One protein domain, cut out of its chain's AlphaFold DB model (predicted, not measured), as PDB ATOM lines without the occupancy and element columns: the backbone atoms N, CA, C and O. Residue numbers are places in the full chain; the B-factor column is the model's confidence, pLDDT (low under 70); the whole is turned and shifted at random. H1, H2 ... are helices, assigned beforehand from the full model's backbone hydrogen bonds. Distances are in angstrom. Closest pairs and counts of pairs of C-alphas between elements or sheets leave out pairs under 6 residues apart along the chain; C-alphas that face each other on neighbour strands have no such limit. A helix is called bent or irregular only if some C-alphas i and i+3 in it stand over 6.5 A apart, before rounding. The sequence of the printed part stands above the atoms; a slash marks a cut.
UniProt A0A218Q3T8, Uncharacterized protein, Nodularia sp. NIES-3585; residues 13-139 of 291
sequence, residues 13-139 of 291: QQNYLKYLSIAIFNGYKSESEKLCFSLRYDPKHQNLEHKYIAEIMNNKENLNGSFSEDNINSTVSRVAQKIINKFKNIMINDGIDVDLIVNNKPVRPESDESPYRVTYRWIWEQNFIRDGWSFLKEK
ATOM      1  N   GLN A  13      34.541  24.031  23.995       95.25
ATOM      2  CA  GLN A  13      33.631  24.580  24.993       95.25
ATOM      3  C   GLN A  13      32.961  25.866  24.512       95.25
ATOM      4  O   GLN A  13      31.744  26.006  24.622       95.25
ATOM      5  N   GLN A  14      33.723  26.782  23.913       93.88
ATOM      6  CA  GLN A  14      33.166  28.009  23.339       93.88
ATOM      7  C   GLN A  14      32.197  27.710  22.192       93.88
ATOM      8  O   GLN A  14      31.114  28.294  22.140       93.88
ATOM      9  N   ASN A  15      32.542  26.769  21.310       94.12
ATOM     10  CA  ASN A  15      31.651  26.328  20.237       94.12
ATOM     11  C   ASN A  15      30.364  25.702  20.792       94.12
ATOM     12  O   ASN A  15      29.275  25.982  20.287       94.12
ATOM     13  N   TYR A  16      30.463  24.902  21.857       96.19
ATOM     14  CA  TYR A  16      29.304  24.262  22.477       96.19
ATOM     15  C   TYR A  16      28.381  25.283  23.145       96.19
ATOM     16  O   TYR A  16      27.169  25.268  22.937       96.19
ATOM     17  N   LEU A  17      28.946  26.251  23.870       96.06
ATOM     18  CA  LEU A  17      28.172  27.353  24.438       96.06
ATOM     19  C   LEU A  17      27.516  28.207  23.348       96.06
ATOM     20  O   LEU A  17      26.366  28.605  23.501       96.06
ATOM     21  N   LYS A  18      28.180  28.460  22.214       93.81
ATOM     22  CA  LYS A  18      27.541  29.144  21.076       93.81
ATOM     23  C   LYS A  18      26.366  28.349  20.514       93.81
ATOM     24  O   LYS A  18      25.307  28.929  20.283       93.81
ATOM     25  N   TYR A  19      26.537  27.040  20.346       93.69
ATOM     26  CA  TYR A  19      25.475  26.136  19.912       93.69
ATOM     27  C   TYR A  19      24.263  26.192  20.857       93.69
ATOM     28  O   TYR A  19      23.142  26.450  20.415       93.69
ATOM     29  N   LEU A  20      24.487  26.071  22.169       95.62
ATOM     30  CA  LEU A  20      23.418  26.174  23.165       95.62
ATOM     31  C   LEU A  20      22.793  27.572  23.220       95.62
ATOM     32  O   LEU A  20      21.584  27.698  23.410       95.62
ATOM     33  N   SER A  21      23.589  28.626  23.024       95.25
ATOM     34  CA  SER A  21      23.119  30.014  23.059       95.25
ATOM     35  C   SER A  21      22.021  30.265  22.023       95.25
ATOM     36  O   SER A  21      21.015  30.900  22.340       95.25
ATOM     37  N   ILE A  22      22.144  29.691  20.820       92.94
ATOM     38  CA  ILE A  22      21.101  29.769  19.784       92.94
ATOM     39  C   ILE A  22      19.786  29.178  20.306       92.94
ATOM     40  O   ILE A  22      18.730  29.785  20.146       92.94
ATOM     41  N   ALA A  23      19.841  28.020  20.967       92.69
ATOM     42  CA  ALA A  23      18.659  27.334  21.476       92.69
ATOM     43  C   ALA A  23      18.022  28.039  22.689       92.69
ATOM     44  O   ALA A  23      16.793  28.103  22.775       92.69
ATOM     45  N   ILE A  24      18.838  28.555  23.614       94.94
ATOM     46  CA  ILE A  24      18.398  29.213  24.857       94.94
ATOM     47  C   ILE A  24      17.838  30.610  24.573       94.94
ATOM     48  O   ILE A  24      16.812  30.997  25.133       94.94
ATOM     49  N   PHE A  25      18.509  31.371  23.705       93.81
ATOM     50  CA  PHE A  25      18.200  32.778  23.453       93.81
ATOM     51  C   PHE A  25      17.414  33.018  22.160       93.81
ATOM     52  O   PHE A  25      17.253  34.173  21.760       93.81
ATOM     53  N   ASN A  26      16.875  31.973  21.523       88.75
ATOM     54  CA  ASN A  26      15.993  32.143  20.370       88.75
ATOM     55  C   ASN A  26      14.790  33.034  20.740       88.75
ATOM     56  O   ASN A  26      14.080  32.759  21.706       88.75
ATOM     57  N   GLY A  27      14.584  34.123  19.997       80.12
ATOM     58  CA  GLY A  27      13.549  35.124  20.284       80.12
ATOM     59  C   GLY A  27      13.896  36.147  21.378       80.12
ATOM     60  O   GLY A  27      13.103  37.057  21.619       80.12
ATOM     61  N   TYR A  28      15.075  36.069  22.007       81.44
ATOM     62  CA  TYR A  28      15.531  37.037  23.010       81.44
ATOM     63  C   TYR A  28      16.577  38.010  22.446       81.44
ATOM     64  O   TYR A  28      17.531  37.622  21.772       81.44
ATOM     65  N   LYS A  29      16.426  39.296  22.786       78.25
ATOM     66  CA  LYS A  29      17.294  40.386  22.299       78.25
ATOM     67  C   LYS A  29      18.415  40.801  23.262       78.25
ATOM     68  O   LYS A  29      19.182  41.693  22.931       78.25
ATOM     69  N   SER A  30      18.489  40.216  24.458       86.00
ATOM     70  CA  SER A  30      19.441  40.668  25.478       86.00
ATOM     71  C   SER A  30      20.863  40.189  25.179       86.00
ATOM     72  O   SER A  30      21.218  39.048  25.473       86.00
ATOM     73  N   GLU A  31      21.684  41.070  24.607       87.50
ATOM     74  CA  GLU A  31      23.103  40.798  24.342       87.50
ATOM     75  C   GLU A  31      23.917  40.648  25.633       87.50
ATOM     76  O   GLU A  31      24.821  39.816  25.698       87.50
ATOM     77  N   SER A  32      23.554  41.365  26.702       90.25
ATOM     78  CA  SER A  32      24.206  41.221  28.008       90.25
ATOM     79  C   SER A  32      23.973  39.840  28.624       90.25
ATOM     80  O   SER A  32      24.897  39.266  29.189       90.25
ATOM     81  N   GLU A  33      22.782  39.255  28.472       93.19
ATOM     82  CA  GLU A  33      22.510  37.894  28.950       93.19
ATOM     83  C   GLU A  33      23.218  36.831  28.101       93.19
ATOM     84  O   GLU A  33      23.748  35.874  28.661       93.19
ATOM     85  N   LYS A  34      23.279  37.004  26.771       93.56
ATOM     86  CA  LYS A  34      24.034  36.103  25.881       93.56
ATOM     87  C   LYS A  34      25.528  36.123  26.199       93.56
ATOM     88  O   LYS A  34      26.155  35.066  26.252       93.56
ATOM     89  N   LEU A  35      26.089  37.312  26.431       93.12
ATOM     90  CA  LEU A  35      27.486  37.470  26.828       93.12
ATOM     91  C   LEU A  35      27.735  36.921  28.239       93.12
ATOM     92  O   LEU A  35      28.728  36.238  28.469       93.12
ATOM     93  N   CYS A  36      26.818  37.170  29.177       95.12
ATOM     94  CA  CYS A  36      26.889  36.590  30.514       95.12
ATOM     95  C   CYS A  36      26.886  35.060  30.442       95.12
ATOM     96  O   CYS A  36      27.710  34.426  31.093       95.12
ATOM     97  N   PHE A  37      26.023  34.463  29.615       96.88
ATOM     98  CA  PHE A  37      26.005  33.022  29.388       96.88
ATOM     99  C   PHE A  37      27.342  32.514  28.836       96.88
ATOM    100  O   PHE A  37      27.948  31.637  29.450       96.88
ATOM    101  N   SER A  38      27.833  33.093  27.736       94.94
ATOM    102  CA  SER A  38      29.065  32.627  27.090       94.94
ATOM    103  C   SER A  38      30.302  32.757  27.978       94.94
ATOM    104  O   SER A  38      31.200  31.932  27.872       94.94
ATOM    105  N   LEU A  39      30.350  33.751  28.871       94.44
ATOM    106  CA  LEU A  39      31.456  33.924  29.811       94.44
ATOM    107  C   LEU A  39      31.278  33.085  31.074       94.44
ATOM    108  O   LEU A  39      32.188  32.360  31.455       94.44
ATOM    109  N   ARG A  40      30.129  33.177  31.751       95.19
ATOM    110  CA  ARG A  40      29.928  32.577  33.079       95.19
ATOM    111  C   ARG A  40      29.845  31.052  33.044       95.19
ATOM    112  O   ARG A  40      30.144  30.410  34.052       95.19
ATOM    113  N   TYR A  41      29.422  30.496  31.912       96.44
ATOM    114  CA  TYR A  41      29.343  29.055  31.701       96.44
ATOM    115  C   TYR A  41      30.580  28.473  31.007       96.44
ATOM    116  O   TYR A  41      30.640  27.261  30.836       96.44
ATOM    117  N   ASP A  42      31.579  29.291  30.660       95.75
ATOM    118  CA  ASP A  42      32.881  28.808  30.186       95.75
ATOM    119  C   ASP A  42      33.658  28.171  31.356       95.75
ATOM    120  O   ASP A  42      33.824  28.829  32.393       95.75
ATOM    121  N   PRO A  43      34.169  26.929  31.226       95.12
ATOM    122  CA  PRO A  43      34.953  26.284  32.278       95.12
ATOM    123  C   PRO A  43      36.171  27.076  32.757       95.12
ATOM    124  O   PRO A  43      36.538  26.978  33.929       95.12
ATOM    125  N   LYS A  44      36.749  27.956  31.924       93.31
ATOM    126  CA  LYS A  44      37.818  28.880  32.360       93.31
ATOM    127  C   LYS A  44      37.389  29.808  33.488       93.31
ATOM    128  O   LYS A  44      38.221  30.270  34.265       93.31
ATOM    129  N   HIS A  45      36.102  30.122  33.548       93.62
ATOM    130  CA  HIS A  45      35.540  31.112  34.451       93.62
ATOM    131  C   HIS A  45      34.741  30.491  35.602       93.62
ATOM    132  O   HIS A  45      34.188  31.230  36.421       93.62
ATOM    133  N   GLN A  46      34.708  29.158  35.710       90.56
ATOM    134  CA  GLN A  46      33.955  28.433  36.738       90.56
ATOM    135  C   GLN A  46      34.249  28.947  38.154       90.56
ATOM    136  O   GLN A  46      33.331  29.156  38.948       90.56
ATOM    137  N   ASN A  47      35.529  29.189  38.444       89.56
ATOM    138  CA  ASN A  47      36.007  29.592  39.767       89.56
ATOM    139  C   ASN A  47      36.085  31.111  39.962       89.56
ATOM    140  O   ASN A  47      36.417  31.562  41.055       89.56
ATOM    141  N   LEU A  48      35.794  31.912  38.932       91.75
ATOM    142  CA  LEU A  48      35.756  33.363  39.088       91.75
ATOM    143  C   LEU A  48      34.532  33.769  39.907       91.75
ATOM    144  O   LEU A  48      33.487  33.118  39.847       91.75
ATOM    145  N   GLU A  49      34.621  34.881  40.625       90.38
ATOM    146  CA  GLU A  49      33.451  35.520  41.228       90.38
ATOM    147  C   GLU A  49      32.623  36.254  40.167       90.38
ATOM    148  O   GLU A  49      33.124  36.622  39.104       90.38
ATOM    149  N   HIS A  50      31.343  36.502  40.456       90.94
ATOM    150  CA  HIS A  50      30.458  37.211  39.534       90.94
ATOM    151  C   HIS A  50      30.966  38.622  39.192       90.94
ATOM    152  O   HIS A  50      30.920  38.994  38.023       90.94
ATOM    153  N   LYS A  51      31.540  39.360  40.151       89.81
ATOM    154  CA  LYS A  51      32.103  40.702  39.906       89.81
ATOM    155  C   LYS A  51      33.145  40.712  38.778       89.81
ATOM    156  O   LYS A  51      33.033  41.502  37.852       89.81
ATOM    157  N   TYR A  52      34.048  39.727  38.746       92.12
ATOM    158  CA  TYR A  52      35.063  39.622  37.693       92.12
ATOM    159  C   TYR A  52      34.455  39.311  36.322       92.12
ATOM    160  O   TYR A  52      34.962  39.750  35.295       92.12
ATOM    161  N   ILE A  53      33.340  38.579  36.276       92.94
ATOM    162  CA  ILE A  53      32.607  38.372  35.020       92.94
ATOM    163  C   ILE A  53      32.007  39.684  34.533       92.94
ATOM    164  O   ILE A  53      32.071  39.964  33.340       92.94
ATOM    165  N   ALA A  54      31.452  40.488  35.441       91.00
ATOM    166  CA  ALA A  54      30.914  41.798  35.105       91.00
ATOM    167  C   ALA A  54      32.005  42.741  34.579       91.00
ATOM    168  O   ALA A  54      31.797  43.370  33.546       91.00
ATOM    169  N   GLU A  55      33.187  42.754  35.201       89.69
ATOM    170  CA  GLU A  55      34.358  43.495  34.713       89.69
ATOM    171  C   GLU A  55      34.749  43.059  33.287       89.69
ATOM    172  O   GLU A  55      34.929  43.897  32.399       89.69
ATOM    173  N   ILE A  56      34.821  41.747  33.019       90.31
ATOM    174  CA  ILE A  56      35.110  41.222  31.673       90.31
ATOM    175  C   ILE A  56      34.022  41.647  30.679       90.31
ATOM    176  O   ILE A  56      34.340  42.043  29.559       90.31
ATOM    177  N   MET A  57      32.745  41.574  31.069       90.50
ATOM    178  CA  MET A  57      31.618  42.002  30.237       90.50
ATOM    179  C   MET A  57      31.693  43.492  29.906       90.50
ATOM    180  O   MET A  57      31.458  43.870  28.758       90.50
ATOM    181  N   ASN A  58      32.046  44.326  30.883       86.19
ATOM    182  CA  ASN A  58      32.117  45.773  30.723       86.19
ATOM    183  C   ASN A  58      33.195  46.193  29.711       86.19
ATOM    184  O   ASN A  58      33.005  47.136  28.944       86.19
ATOM    185  N   ASN A  59      34.286  45.426  29.656       82.88
ATOM    186  CA  ASN A  59      35.418  45.638  28.755       82.88
ATOM    187  C   ASN A  59      35.217  45.060  27.337       82.88
ATOM    188  O   ASN A  59      36.124  45.149  26.510       82.88
ATOM    189  N   LYS A  60      34.068  44.441  27.025       81.00
ATOM    190  CA  LYS A  60      33.777  43.911  25.680       81.00
ATOM    191  C   LYS A  60      33.122  44.971  24.790       81.00
ATOM    192  O   LYS A  60      32.155  45.618  25.190       81.00
ATOM    193  N   GLU A  61      33.585  45.057  23.542       63.59
ATOM    194  CA  GLU A  61      33.127  46.025  22.524       63.59
ATOM    195  C   GLU A  61      31.603  46.029  22.316       63.59
ATOM    196  O   GLU A  61      30.999  47.071  22.089       63.59
ATOM    197  N   ASN A  62      30.938  44.881  22.468       68.69
ATOM    198  CA  ASN A  62      29.488  44.789  22.269       68.69
ATOM    199  C   ASN A  62      28.673  45.490  23.373       68.69
ATOM    200  O   ASN A  62      27.481  45.726  23.181       68.69
ATOM    201  N   LEU A  63      29.281  45.792  24.528       71.56
ATOM    202  CA  LEU A  63      28.626  46.475  25.648       71.56
ATOM    203  C   LEU A  63      29.222  47.856  25.952       71.56
ATOM    204  O   LEU A  63      28.559  48.624  26.646       71.56
ATOM    205  N   ASN A  64      30.406  48.205  25.433       66.88
ATOM    206  CA  ASN A  64      31.004  49.551  25.517       66.88
ATOM    207  C   ASN A  64      30.922  50.210  26.910       66.88
ATOM    208  O   ASN A  64      30.546  51.376  27.027       66.88
ATOM    209  N   GLY A  65      31.224  49.481  27.986       66.81
ATOM    210  CA  GLY A  65      31.208  50.063  29.331       66.81
ATOM    211  C   GLY A  65      29.814  50.271  29.953       66.81
ATOM    212  O   GLY A  65      29.703  50.913  30.995       66.81
ATOM    213  N   SER A  66      28.736  49.785  29.323       75.12
ATOM    214  CA  SER A  66      27.350  50.025  29.773       75.12
ATOM    215  C   SER A  66      26.810  49.002  30.781       75.12
ATOM    216  O   SER A  66      25.666  49.123  31.229       75.12
ATOM    217  N   PHE A  67      27.594  47.983  31.149       82.94
ATOM    218  CA  PHE A  67      27.140  46.945  32.069       82.94
ATOM    219  C   PHE A  67      27.526  47.287  33.510       82.94
ATOM    220  O   PHE A  67      28.694  47.229  33.876       82.94
ATOM    221  N   SER A  68      26.530  47.602  34.342       80.44
ATOM    222  CA  SER A  68      26.750  47.783  35.781       80.44
ATOM    223  C   SER A  68      27.016  46.443  36.473       80.44
ATOM    224  O   SER A  68      26.254  45.487  36.305       80.44
ATOM    225  N   GLU A  69      28.061  46.401  37.300       82.81
ATOM    226  CA  GLU A  69      28.407  45.247  38.135       82.81
ATOM    227  C   GLU A  69      27.270  44.847  39.078       82.81
ATOM    228  O   GLU A  69      27.025  43.656  39.258       82.81
ATOM    229  N   ASP A  70      26.489  45.809  39.578       84.94
ATOM    230  CA  ASP A  70      25.343  45.555  40.465       84.94
ATOM    231  C   ASP A  70      24.294  44.638  39.813       84.94
ATOM    232  O   ASP A  70      23.570  43.896  40.482       84.94
ATOM    233  N   ASN A  71      24.235  44.632  38.477       88.19
ATOM    234  CA  ASN A  71      23.276  43.834  37.727       88.19
ATOM    235  C   ASN A  71      23.710  42.376  37.534       88.19
ATOM    236  O   ASN A  71      22.884  41.574  37.073       88.19
ATOM    237  N   ILE A  72      24.953  41.997  37.860       92.25
ATOM    238  CA  ILE A  72      25.485  40.676  37.501       92.25
ATOM    239  C   ILE A  72      24.693  39.533  38.124       92.25
ATOM    240  O   ILE A  72      24.322  38.604  37.413       92.25
ATOM    241  N   ASN A  73      24.341  39.635  39.407       89.94
ATOM    242  CA  ASN A  73      23.586  38.591  40.102       89.94
ATOM    243  C   ASN A  73      22.221  38.376  39.442       89.94
ATOM    244  O   ASN A  73      21.846  37.251  39.121       89.94
ATOM    245  N   SER A  74      21.511  39.470  39.146       89.75
ATOM    246  CA  SER A  74      20.220  39.400  38.455       89.75
ATOM    247  C   SER A  74      20.347  38.814  37.044       89.75
ATOM    248  O   SER A  74      19.499  38.033  36.619       89.75
ATOM    249  N   THR A  75      21.425  39.148  36.331       93.12
ATOM    250  CA  THR A  75      21.688  38.667  34.970       93.12
ATOM    251  C   THR A  75      21.984  37.172  34.975       93.12
ATOM    252  O   THR A  75      21.372  36.429  34.211       93.12
ATOM    253  N   VAL A  76      22.842  36.710  35.889       92.44
ATOM    254  CA  VAL A  76      23.161  35.289  36.076       92.44
ATOM    255  C   VAL A  76      21.899  34.485  36.406       92.44
ATOM    256  O   VAL A  76      21.662  33.446  35.785       92.44
ATOM    257  N   SER A  77      21.043  34.982  37.306       89.31
ATOM    258  CA  SER A  77      19.773  34.323  37.641       89.31
ATOM    259  C   SER A  77      18.816  34.249  36.449       89.31
ATOM    260  O   SER A  77      18.224  33.199  36.205       89.31
ATOM    261  N   ARG A  78      18.689  35.320  35.650       91.06
ATOM    262  CA  ARG A  78      17.867  35.300  34.423       91.06
ATOM    263  C   ARG A  78      18.396  34.298  33.398       91.06
ATOM    264  O   ARG A  78      17.600  33.598  32.776       91.06
ATOM    265  N   VAL A  79      19.715  34.199  33.231       94.62
ATOM    266  CA  VAL A  79      20.334  33.202  32.344       94.62
ATOM    267  C   VAL A  79      20.022  31.782  32.825       94.62
ATOM    268  O   VAL A  79      19.570  30.966  32.024       94.62
ATOM    269  N   ALA A  80      20.187  31.497  34.122       92.88
ATOM    270  CA  ALA A  80      19.842  30.196  34.697       92.88
ATOM    271  C   ALA A  80      18.360  29.848  34.465       92.88
ATOM    272  O   ALA A  80      18.045  28.763  33.979       92.88
ATOM    273  N   GLN A  81      17.455  30.805  34.693       90.62
ATOM    274  CA  GLN A  81      16.026  30.626  34.435       90.62
ATOM    275  C   GLN A  81      15.731  30.301  32.965       90.62
ATOM    276  O   GLN A  81      14.871  29.472  32.676       90.62
ATOM    277  N   LYS A  82      16.431  30.931  32.016       93.69
ATOM    278  CA  LYS A  82      16.247  30.663  30.582       93.69
ATOM    279  C   LYS A  82      16.725  29.276  30.178       93.69
ATOM    280  O   LYS A  82      16.035  28.621  29.401       93.69
ATOM    281  N   ILE A  83      17.850  28.820  30.729       95.19
ATOM    282  CA  ILE A  83      18.332  27.445  30.542       95.19
ATOM    283  C   ILE A  83      17.266  26.464  31.033       95.19
ATOM    284  O   ILE A  83      16.846  25.592  30.275       95.19
ATOM    285  N   ILE A  84      16.748  26.667  32.247       91.88
ATOM    286  CA  ILE A  84      15.709  25.809  32.830       91.88
ATOM    287  C   ILE A  84      14.441  25.836  31.983       91.88
ATOM    288  O   ILE A  84      13.922  24.787  31.633       91.88
ATOM    289  N   ASN A  85      13.954  27.012  31.589       91.56
ATOM    290  CA  ASN A  85      12.754  27.118  30.760       91.56
ATOM    291  C   ASN A  85      12.919  26.390  29.419       91.56
ATOM    292  O   ASN A  85      11.968  25.781  28.932       91.56
ATOM    293  N   LYS A  86      14.119  26.440  28.827       94.38
ATOM    294  CA  LYS A  86      14.409  25.773  27.556       94.38
ATOM    295  C   LYS A  86      14.507  24.254  27.703       94.38
ATOM    296  O   LYS A  86      14.025  23.538  26.827       94.38
ATOM    297  N   PHE A  87      15.118  23.776  28.783       94.69
ATOM    298  CA  PHE A  87      15.469  22.367  28.965       94.69
ATOM    299  C   PHE A  87      14.692  21.670  30.089       94.69
ATOM    300  O   PHE A  87      15.055  20.562  30.472       94.69
ATOM    301  N   LYS A  88      13.599  22.267  30.584       93.25
ATOM    302  CA  LYS A  88      12.859  21.835  31.785       93.25
ATOM    303  C   LYS A  88      12.626  20.327  31.837       93.25
ATOM    304  O   LYS A  88      13.015  19.680  32.798       93.25
ATOM    305  N   ASN A  89      12.024  19.772  30.788       94.62
ATOM    306  CA  ASN A  89      11.671  18.351  30.747       94.62
ATOM    307  C   ASN A  89      12.912  17.448  30.749       94.62
ATOM    308  O   ASN A  89      12.899  16.395  31.376       94.62
ATOM    309  N   ILE A  90      13.984  17.869  30.074       95.44
ATOM    310  CA  ILE A  90      15.243  17.120  30.027       95.44
ATOM    311  C   ILE A  90      15.904  17.141  31.409       95.44
ATOM    312  O   ILE A  90      16.256  16.092  31.931       95.44
ATOM    313  N   MET A  91      15.977  18.314  32.040       94.31
ATOM    314  CA  MET A  91      16.528  18.475  33.387       94.31
ATOM    315  C   MET A  91      15.755  17.667  34.439       94.31
ATOM    316  O   MET A  91      16.376  17.044  35.293       94.31
ATOM    317  N   ILE A  92      14.417  17.632  34.364       92.69
ATOM    318  CA  ILE A  92      13.582  16.805  35.255       92.69
ATOM    319  C   ILE A  92      13.897  15.317  35.071       92.69
ATOM    320  O   ILE A  92      14.047  14.600  36.058       92.69
ATOM    321  N   ASN A  93      14.029  14.856  33.824       93.88
ATOM    322  CA  ASN A  93      14.378  13.462  33.533       93.88
ATOM    323  C   ASN A  93      15.775  13.089  34.051       93.88
ATOM    324  O   ASN A  93      15.998  11.940  34.419       93.88
ATOM    325  N   ASP A  94      16.682  14.063  34.137       91.81
ATOM    326  CA  ASP A  94      18.014  13.903  34.731       91.81
ATOM    327  C   ASP A  94      18.004  14.021  36.269       91.81
ATOM    328  O   ASP A  94      19.057  14.031  36.906       91.81
ATOM    329  N   GLY A  95      16.821  14.134  36.884       89.25
ATOM    330  CA  GLY A  95      16.648  14.199  38.334       89.25
ATOM    331  C   GLY A  95      16.900  15.578  38.950       89.25
ATOM    332  O   GLY A  95      17.082  15.675  40.163       89.25
ATOM    333  N   ILE A  96      16.920  16.651  38.153       87.50
ATOM    334  CA  ILE A  96      17.032  18.018  38.672       87.50
ATOM    335  C   ILE A  96      15.662  18.512  39.141       87.50
ATOM    336  O   ILE A  96      14.718  18.614  38.354       87.50
ATOM    337  N   ASP A  97      15.578  18.909  40.411       82.69
ATOM    338  CA  ASP A  97      14.414  19.616  40.948       82.69
ATOM    339  C   ASP A  97      14.417  21.075  40.470       82.69
ATOM    340  O   ASP A  97      14.980  21.984  41.085       82.69
ATOM    341  N   VAL A  98      13.809  21.285  39.307       82.12
ATOM    342  CA  VAL A  98      13.709  22.600  38.671       82.12
ATOM    343  C   VAL A  98      12.856  23.580  39.481       82.12
ATOM    344  O   VAL A  98      13.116  24.780  39.431       82.12
ATOM    345  N   ASP A  99      11.873  23.107  40.250       75.06
ATOM    346  CA  ASP A  99      10.936  23.983  40.957       75.06
ATOM    347  C   ASP A  99      11.595  24.644  42.178       75.06
ATOM    348  O   ASP A  99      11.274  25.790  42.508       75.06
ATOM    349  N   LEU A 100      12.581  23.995  42.807       69.69
ATOM    350  CA  LEU A 100      13.413  24.631  43.839       69.69
ATOM    351  C   LEU A 100      14.264  25.771  43.268       69.69
ATOM    352  O   LEU A 100      14.374  26.836  43.880       69.69
ATOM    353  N   ILE A 101      14.794  25.583  42.059       69.56
ATOM    354  CA  ILE A 101      15.699  26.536  41.411       69.56
ATOM    355  C   ILE A 101      14.948  27.778  40.918       69.56
ATOM    356  O   ILE A 101      15.388  28.904  41.152       69.56
ATOM    357  N   VAL A 102      13.789  27.588  40.278       68.12
ATOM    358  CA  VAL A 102      12.952  28.685  39.756       68.12
ATOM    359  C   VAL A 102      12.388  29.563  40.876       68.12
ATOM    360  O   VAL A 102      12.219  30.767  40.702       68.12
ATOM    361  N   ASN A 103      12.143  28.985  42.053       66.81
ATOM    362  CA  ASN A 103      11.632  29.716  43.212       66.81
ATOM    363  C   ASN A 103      12.733  30.365  44.073       66.81
ATOM    364  O   ASN A 103      12.423  30.849  45.163       66.81
ATOM    365  N   ASN A 104      13.999  30.370  43.623       60.69
ATOM    366  CA  ASN A 104      15.162  30.818  44.407       60.69
ATOM    367  C   ASN A 104      15.224  30.183  45.809       60.69
ATOM    368  O   ASN A 104      15.697  30.803  46.764       60.69
ATOM    369  N   LYS A 105      14.720  28.954  45.956       58.09
ATOM    370  CA  LYS A 105      14.816  28.219  47.213       58.09
ATOM    371  C   LYS A 105      16.137  27.451  47.237       58.09
ATOM    372  O   LYS A 105      16.589  27.000  46.183       58.09
ATOM    373  N   PRO A 106      16.755  27.276  48.417       51.56
ATOM    374  CA  PRO A 106      17.880  26.364  48.552       51.56
ATOM    375  C   PRO A 106      17.467  24.992  48.017       51.56
ATOM    376  O   PRO A 106      16.462  24.433  48.459       51.56
ATOM    377  N   VAL A 107      18.228  24.459  47.058       53.97
ATOM    378  CA  VAL A 107      17.959  23.142  46.453       53.97
ATOM    379  C   VAL A 107      18.075  22.028  47.509       53.97
ATOM    380  O   VAL A 107      17.435  20.987  47.394       53.97
ATOM    381  N   ARG A 108      18.814  22.285  48.601       51.47
ATOM    382  CA  ARG A 108      18.705  21.606  49.902       51.47
ATOM    383  C   ARG A 108      18.897  22.636  51.025       51.47
ATOM    384  O   ARG A 108      19.701  23.547  50.835       51.47
ATOM    385  N   PRO A 109      18.245  22.496  52.197       43.59
ATOM    386  CA  PRO A 109      18.416  23.416  53.333       43.59
ATOM    387  C   PRO A 109      19.871  23.565  53.808       43.59
ATOM    388  O   PRO A 109      20.212  24.569  54.420       43.59
ATOM    389  N   GLU A 110      20.711  22.568  53.513       45.69
ATOM    390  CA  GLU A 110      22.117  22.476  53.927       45.69
ATOM    391  C   GLU A 110      23.118  22.691  52.773       45.69
ATOM    392  O   GLU A 110      24.323  22.573  52.979       45.69
ATOM    393  N   SER A 111      22.657  22.977  51.546       53.84
ATOM    394  CA  SER A 111      23.546  23.219  50.401       53.84
ATOM    395  C   SER A 111      23.412  24.651  49.885       53.84
ATOM    396  O   SER A 111      22.357  25.015  49.365       53.84
ATOM    397  N   ASP A 112      24.505  25.416  49.906       54.88
ATOM    398  CA  ASP A 112      24.624  26.766  49.319       54.88
ATOM    399  C   ASP A 112      24.661  26.759  47.772       54.88
ATOM    400  O   ASP A 112      25.301  27.593  47.121       54.88
ATOM    401  N   GLU A 113      24.023  25.777  47.136       72.31
ATOM    402  CA  GLU A 113      24.112  25.608  45.694       72.31
ATOM    403  C   GLU A 113      23.150  26.561  44.973       72.31
ATOM    404  O   GLU A 113      21.940  26.349  44.920       72.31
ATOM    405  N   SER A 114      23.706  27.643  44.424       80.62
ATOM    406  CA  SER A 114      22.937  28.638  43.677       80.62
ATOM    407  C   SER A 114      22.352  28.065  42.374       80.62
ATOM    408  O   SER A 114      22.961  27.176  41.771       80.62
ATOM    409  N   PRO A 115      21.230  28.617  41.863       85.69
ATOM    410  CA  PRO A 115      20.638  28.240  40.576       85.69
ATOM    411  C   PRO A 115      21.639  28.097  39.427       85.69
ATOM    412  O   PRO A 115      21.596  27.130  38.671       85.69
ATOM    413  N   TYR A 116      22.584  29.037  39.348       88.75
ATOM    414  CA  TYR A 116      23.667  29.015  38.371       88.75
ATOM    415  C   TYR A 116      24.569  27.783  38.503       88.75
ATOM    416  O   TYR A 116      24.945  27.203  37.490       88.75
ATOM    417  N   ARG A 117      24.943  27.379  39.723       89.88
ATOM    418  CA  ARG A 117      25.823  26.217  39.921       89.88
ATOM    419  C   ARG A 117      25.146  24.936  39.449       89.88
ATOM    420  O   ARG A 117      25.795  24.120  38.801       89.88
ATOM    421  N   VAL A 118      23.839  24.807  39.689       90.69
ATOM    422  CA  VAL A 118      23.068  23.653  39.214       90.69
ATOM    423  C   VAL A 118      23.012  23.613  37.690       90.69
ATOM    424  O   VAL A 118      23.340  22.587  37.098       90.69
ATOM    425  N   THR A 119      22.644  24.717  37.035       93.81
ATOM    426  CA  THR A 119      22.572  24.769  35.565       93.81
ATOM    427  C   THR A 119      23.947  24.636  34.915       93.81
ATOM    428  O   THR A 119      24.057  24.009  33.866       93.81
ATOM    429  N   TYR A 120      25.002  25.181  35.529       95.12
ATOM    430  CA  TYR A 120      26.383  25.016  35.072       95.12
ATOM    431  C   TYR A 120      26.792  23.545  35.095       95.12
ATOM    432  O   TYR A 120      27.245  23.015  34.081       95.12
ATOM    433  N   ARG A 121      26.589  22.880  36.241       93.38
ATOM    434  CA  ARG A 121      26.905  21.462  36.403       93.38
ATOM    435  C   ARG A 121      26.120  20.625  35.406       93.38
ATOM    436  O   ARG A 121      26.700  19.798  34.722       93.38
ATOM    437  N   TRP A 122      24.820  20.875  35.277       95.00
ATOM    438  CA  TRP A 122      23.976  20.148  34.335       95.00
ATOM    439  C   TRP A 122      24.444  20.306  32.879       95.00
ATOM    440  O   TRP A 122      24.503  19.315  32.154       95.00
ATOM    441  N   ILE A 123      24.847  21.509  32.448       96.75
ATOM    442  CA  ILE A 123      25.363  21.722  31.086       96.75
ATOM    443  C   ILE A 123      26.585  20.844  30.810       96.75
ATOM    444  O   ILE A 123      26.620  20.190  29.773       96.75
ATOM    445  N   TRP A 124      27.565  20.806  31.712       96.25
ATOM    446  CA  TRP A 124      28.840  20.130  31.444       96.25
ATOM    447  C   TRP A 124      28.874  18.657  31.852       96.25
ATOM    448  O   TRP A 124      29.543  17.862  31.199       96.25
ATOM    449  N   GLU A 125      28.145  18.274  32.898       94.06
ATOM    450  CA  GLU A 125      28.152  16.913  33.448       94.06
ATOM    451  C   GLU A 125      26.972  16.055  32.983       94.06
ATOM    452  O   GLU A 125      26.937  14.873  33.302       94.06
ATOM    453  N   GLN A 126      25.997  16.621  32.264       95.00
ATOM    454  CA  GLN A 126      24.855  15.869  31.725       95.00
ATOM    455  C   GLN A 126      24.612  16.211  30.254       95.00
ATOM    456  O   GLN A 126      24.722  15.347  29.385       95.00
ATOM    457  N   ASN A 127      24.321  17.476  29.941       96.31
ATOM    458  CA  ASN A 127      23.902  17.862  28.593       96.31
ATOM    459  C   ASN A 127      25.033  17.719  27.560       96.31
ATOM    460  O   ASN A 127      24.821  17.175  26.480       96.31
ATOM    461  N   PHE A 128      26.250  18.145  27.910       96.50
ATOM    462  CA  PHE A 128      27.424  17.963  27.059       96.50
ATOM    463  C   PHE A 128      27.789  16.491  26.897       96.50
ATOM    464  O   PHE A 128      28.231  16.103  25.830       96.50
ATOM    465  N   ILE A 129      27.570  15.647  27.904       95.06
ATOM    466  CA  ILE A 129      27.825  14.206  27.778       95.06
ATOM    467  C   ILE A 129      26.827  13.568  26.801       95.06
ATOM    468  O   ILE A 129      27.221  12.787  25.938       95.06
ATOM    469  N   ARG A 130      25.548  13.953  26.893       93.88
ATOM    470  CA  ARG A 130      24.467  13.455  26.030       93.88
ATOM    471  C   ARG A 130      24.703  13.750  24.549       93.88
ATOM    472  O   ARG A 130      24.568  12.852  23.724       93.88
ATOM    473  N   ASP A 131      25.059  14.993  24.231       92.06
ATOM    474  CA  ASP A 131      25.160  15.469  22.844       92.06
ATOM    475  C   ASP A 131      26.616  15.624  22.373       92.06
ATOM    476  O   ASP A 131      26.876  16.005  21.234       92.06
ATOM    477  N   GLY A 132      27.591  15.378  23.247       91.69
ATOM    478  CA  GLY A 132      28.982  15.782  23.036       91.69
ATOM    479  C   GLY A 132      29.648  15.061  21.883       91.69
ATOM    480  O   GLY A 132      30.368  15.691  21.116       91.69
ATOM    481  N   TRP A 133      29.386  13.764  21.711       91.69
ATOM    482  CA  TRP A 133      29.995  13.009  20.617       91.69
ATOM    483  C   TRP A 133      29.521  13.498  19.245       91.69
ATOM    484  O   TRP A 133      30.334  13.843  18.388       91.69
ATOM    485  N   SER A 134      28.203  13.588  19.048       91.44
ATOM    486  CA  SER A 134      27.624  14.098  17.801       91.44
ATOM    487  C   SER A 134      28.040  15.548  17.553       91.44
ATOM    488  O   SER A 134      28.411  15.898  16.432       91.44
ATOM    489  N   PHE A 135      28.085  16.365  18.608       92.81
ATOM    490  CA  PHE A 135      28.591  17.730  18.548       92.81
ATOM    491  C   PHE A 135      30.053  17.793  18.083       92.81
ATOM    492  O   PHE A 135      30.369  18.566  17.178       92.81
ATOM    493  N   LEU A 136      30.948  16.980  18.655       91.75
ATOM    494  CA  LEU A 136      32.356  16.925  18.247       91.75
ATOM    495  C   LEU A 136      32.493  16.491  16.791       91.75
ATOM    496  O   LEU A 136      33.281  17.084  16.058       91.75
ATOM    497  N   LYS A 137      31.700  15.514  16.347       86.81
ATOM    498  CA  LYS A 137      31.722  15.043  14.961       86.81
ATOM    499  C   LYS A 137      31.310  16.129  13.965       86.81
ATOM    500  O   LYS A 137      31.942  16.278  12.922       86.81
ATOM    501  N   GLU A 138      30.286  16.910  14.303       87.31
ATOM    502  CA  GLU A 138      29.753  17.972  13.441       87.31
ATOM    503  C   GLU A 138      30.590  19.263  13.475       87.31
ATOM    504  O   GLU A 138      30.697  19.958  12.464       87.31
ATOM    505  N   LYS A 139      31.143  19.629  14.640       87.12
ATOM    506  CA  LYS A 139      31.771  20.946  14.873       87.12
ATOM    507  C   LYS A 139      33.291  20.920  14.969       87.12
ATOM    508  O   LYS A 139      33.897  21.982  15.105       87.12
TER     509      LYS A 139
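This is residues 13 to 139 of the 291 residues of an uncharacterized protein of Nodularia sp. NIES-3585 (UniProt A0A218Q3T8). A long kinked helix, H4, is the spine of this all-helix domain; H3, H2 and H1 pack on it one after another, H3 at its residues 69 to 73, H2 at 75 to 79 and H1 at 82 to 86, with H1 and H2 making a splayed hairpin. A second long kinked helix, H6, crosses H4 with its residues 115 to 122 and then runs away from it, so that its last residue, Lys 139, comes close to H1, while the short H5 packs on H4. The printed part has 127 residues with six named helices, in the order H1 H2 H3 H4 H5 H6, and no named strand. It is compact, with a radius of gyration of the C-alphas of 14.5 A and spans of 41 by 40 by 29 A.

H1, residues 13 to 25, begins at C-alpha 13 at (33.631, 24.580, 24.993) and is 17.5 A long. H2 has residues 31 to 40, 13.8 A, and H3 residues 50 to 58, 12.4 A. H4, residues 69 to 93, is 35.0 A long from C-alpha 69 at (28.407, 45.247, 38.135); it is irregular, with C-alphas 86 and 89 8.5 A apart, and has a kink of 78 degrees near residue 87. H5 has residues 98 to 102. H6, residues 115 to 139, is 28.9 A long and ends at C-alpha 139 at (31.771, 20.946, 14.873); it is irregular, with C-alphas 130 and 133 7.7 A apart, and has a kink of 73 degrees near residue 131.

H4 is the hub and touches five helices. H1, with residues 23 to 25 alone, touches it about perpendicular at 83 degrees, the closest C-alphas being those of Ile 24 and Lys 86, 5.9 A apart. H2 touches residues 75 to 79 of H4 about perpendicular at 76 degrees, closest at the C-alphas of Glu 33 and Thr 75, 6.1 A. H3 touches residues 69 to 73 of H4, closest at the C-alphas of Ala 54 and Glu 69, 5.2 A. H5 touches H4 closest at the C-alphas of Gln 81 and Val 102, 6.4 A. H6 touches H4 at a steep tilt of 62 degrees, the same way, closest at the C-alphas of Ala 80 and Tyr 116, 5.4 A. H1 and H2 form a hairpin, opposite ways at 37 degrees, a tilt only just steep; their closest C-alphas are those of Leu 17 and Ser 38, 6.0 A. H1 and H6 are close but not clearly touching, closest at the C-alphas of Asn 15 and Lys 139, 7.6 A. H3 and H6 are apart. Every O i to N i+4 pair is within hydrogen-bond range in H2, H3 and H5; in H1 8 of 9 are, in H4 17 of 21 and in H6 16 of 21.

The two C-alphas farthest apart are those of Pro 109 and Glu 138, 41.8 A. The printed part has no cut, and the link from H5 to H6, residues 103 to 114, is long. The mean pLDDT of the printed part is 86.5; residues 61 to 62, 64 to 65 and 100 to 112 are under 70.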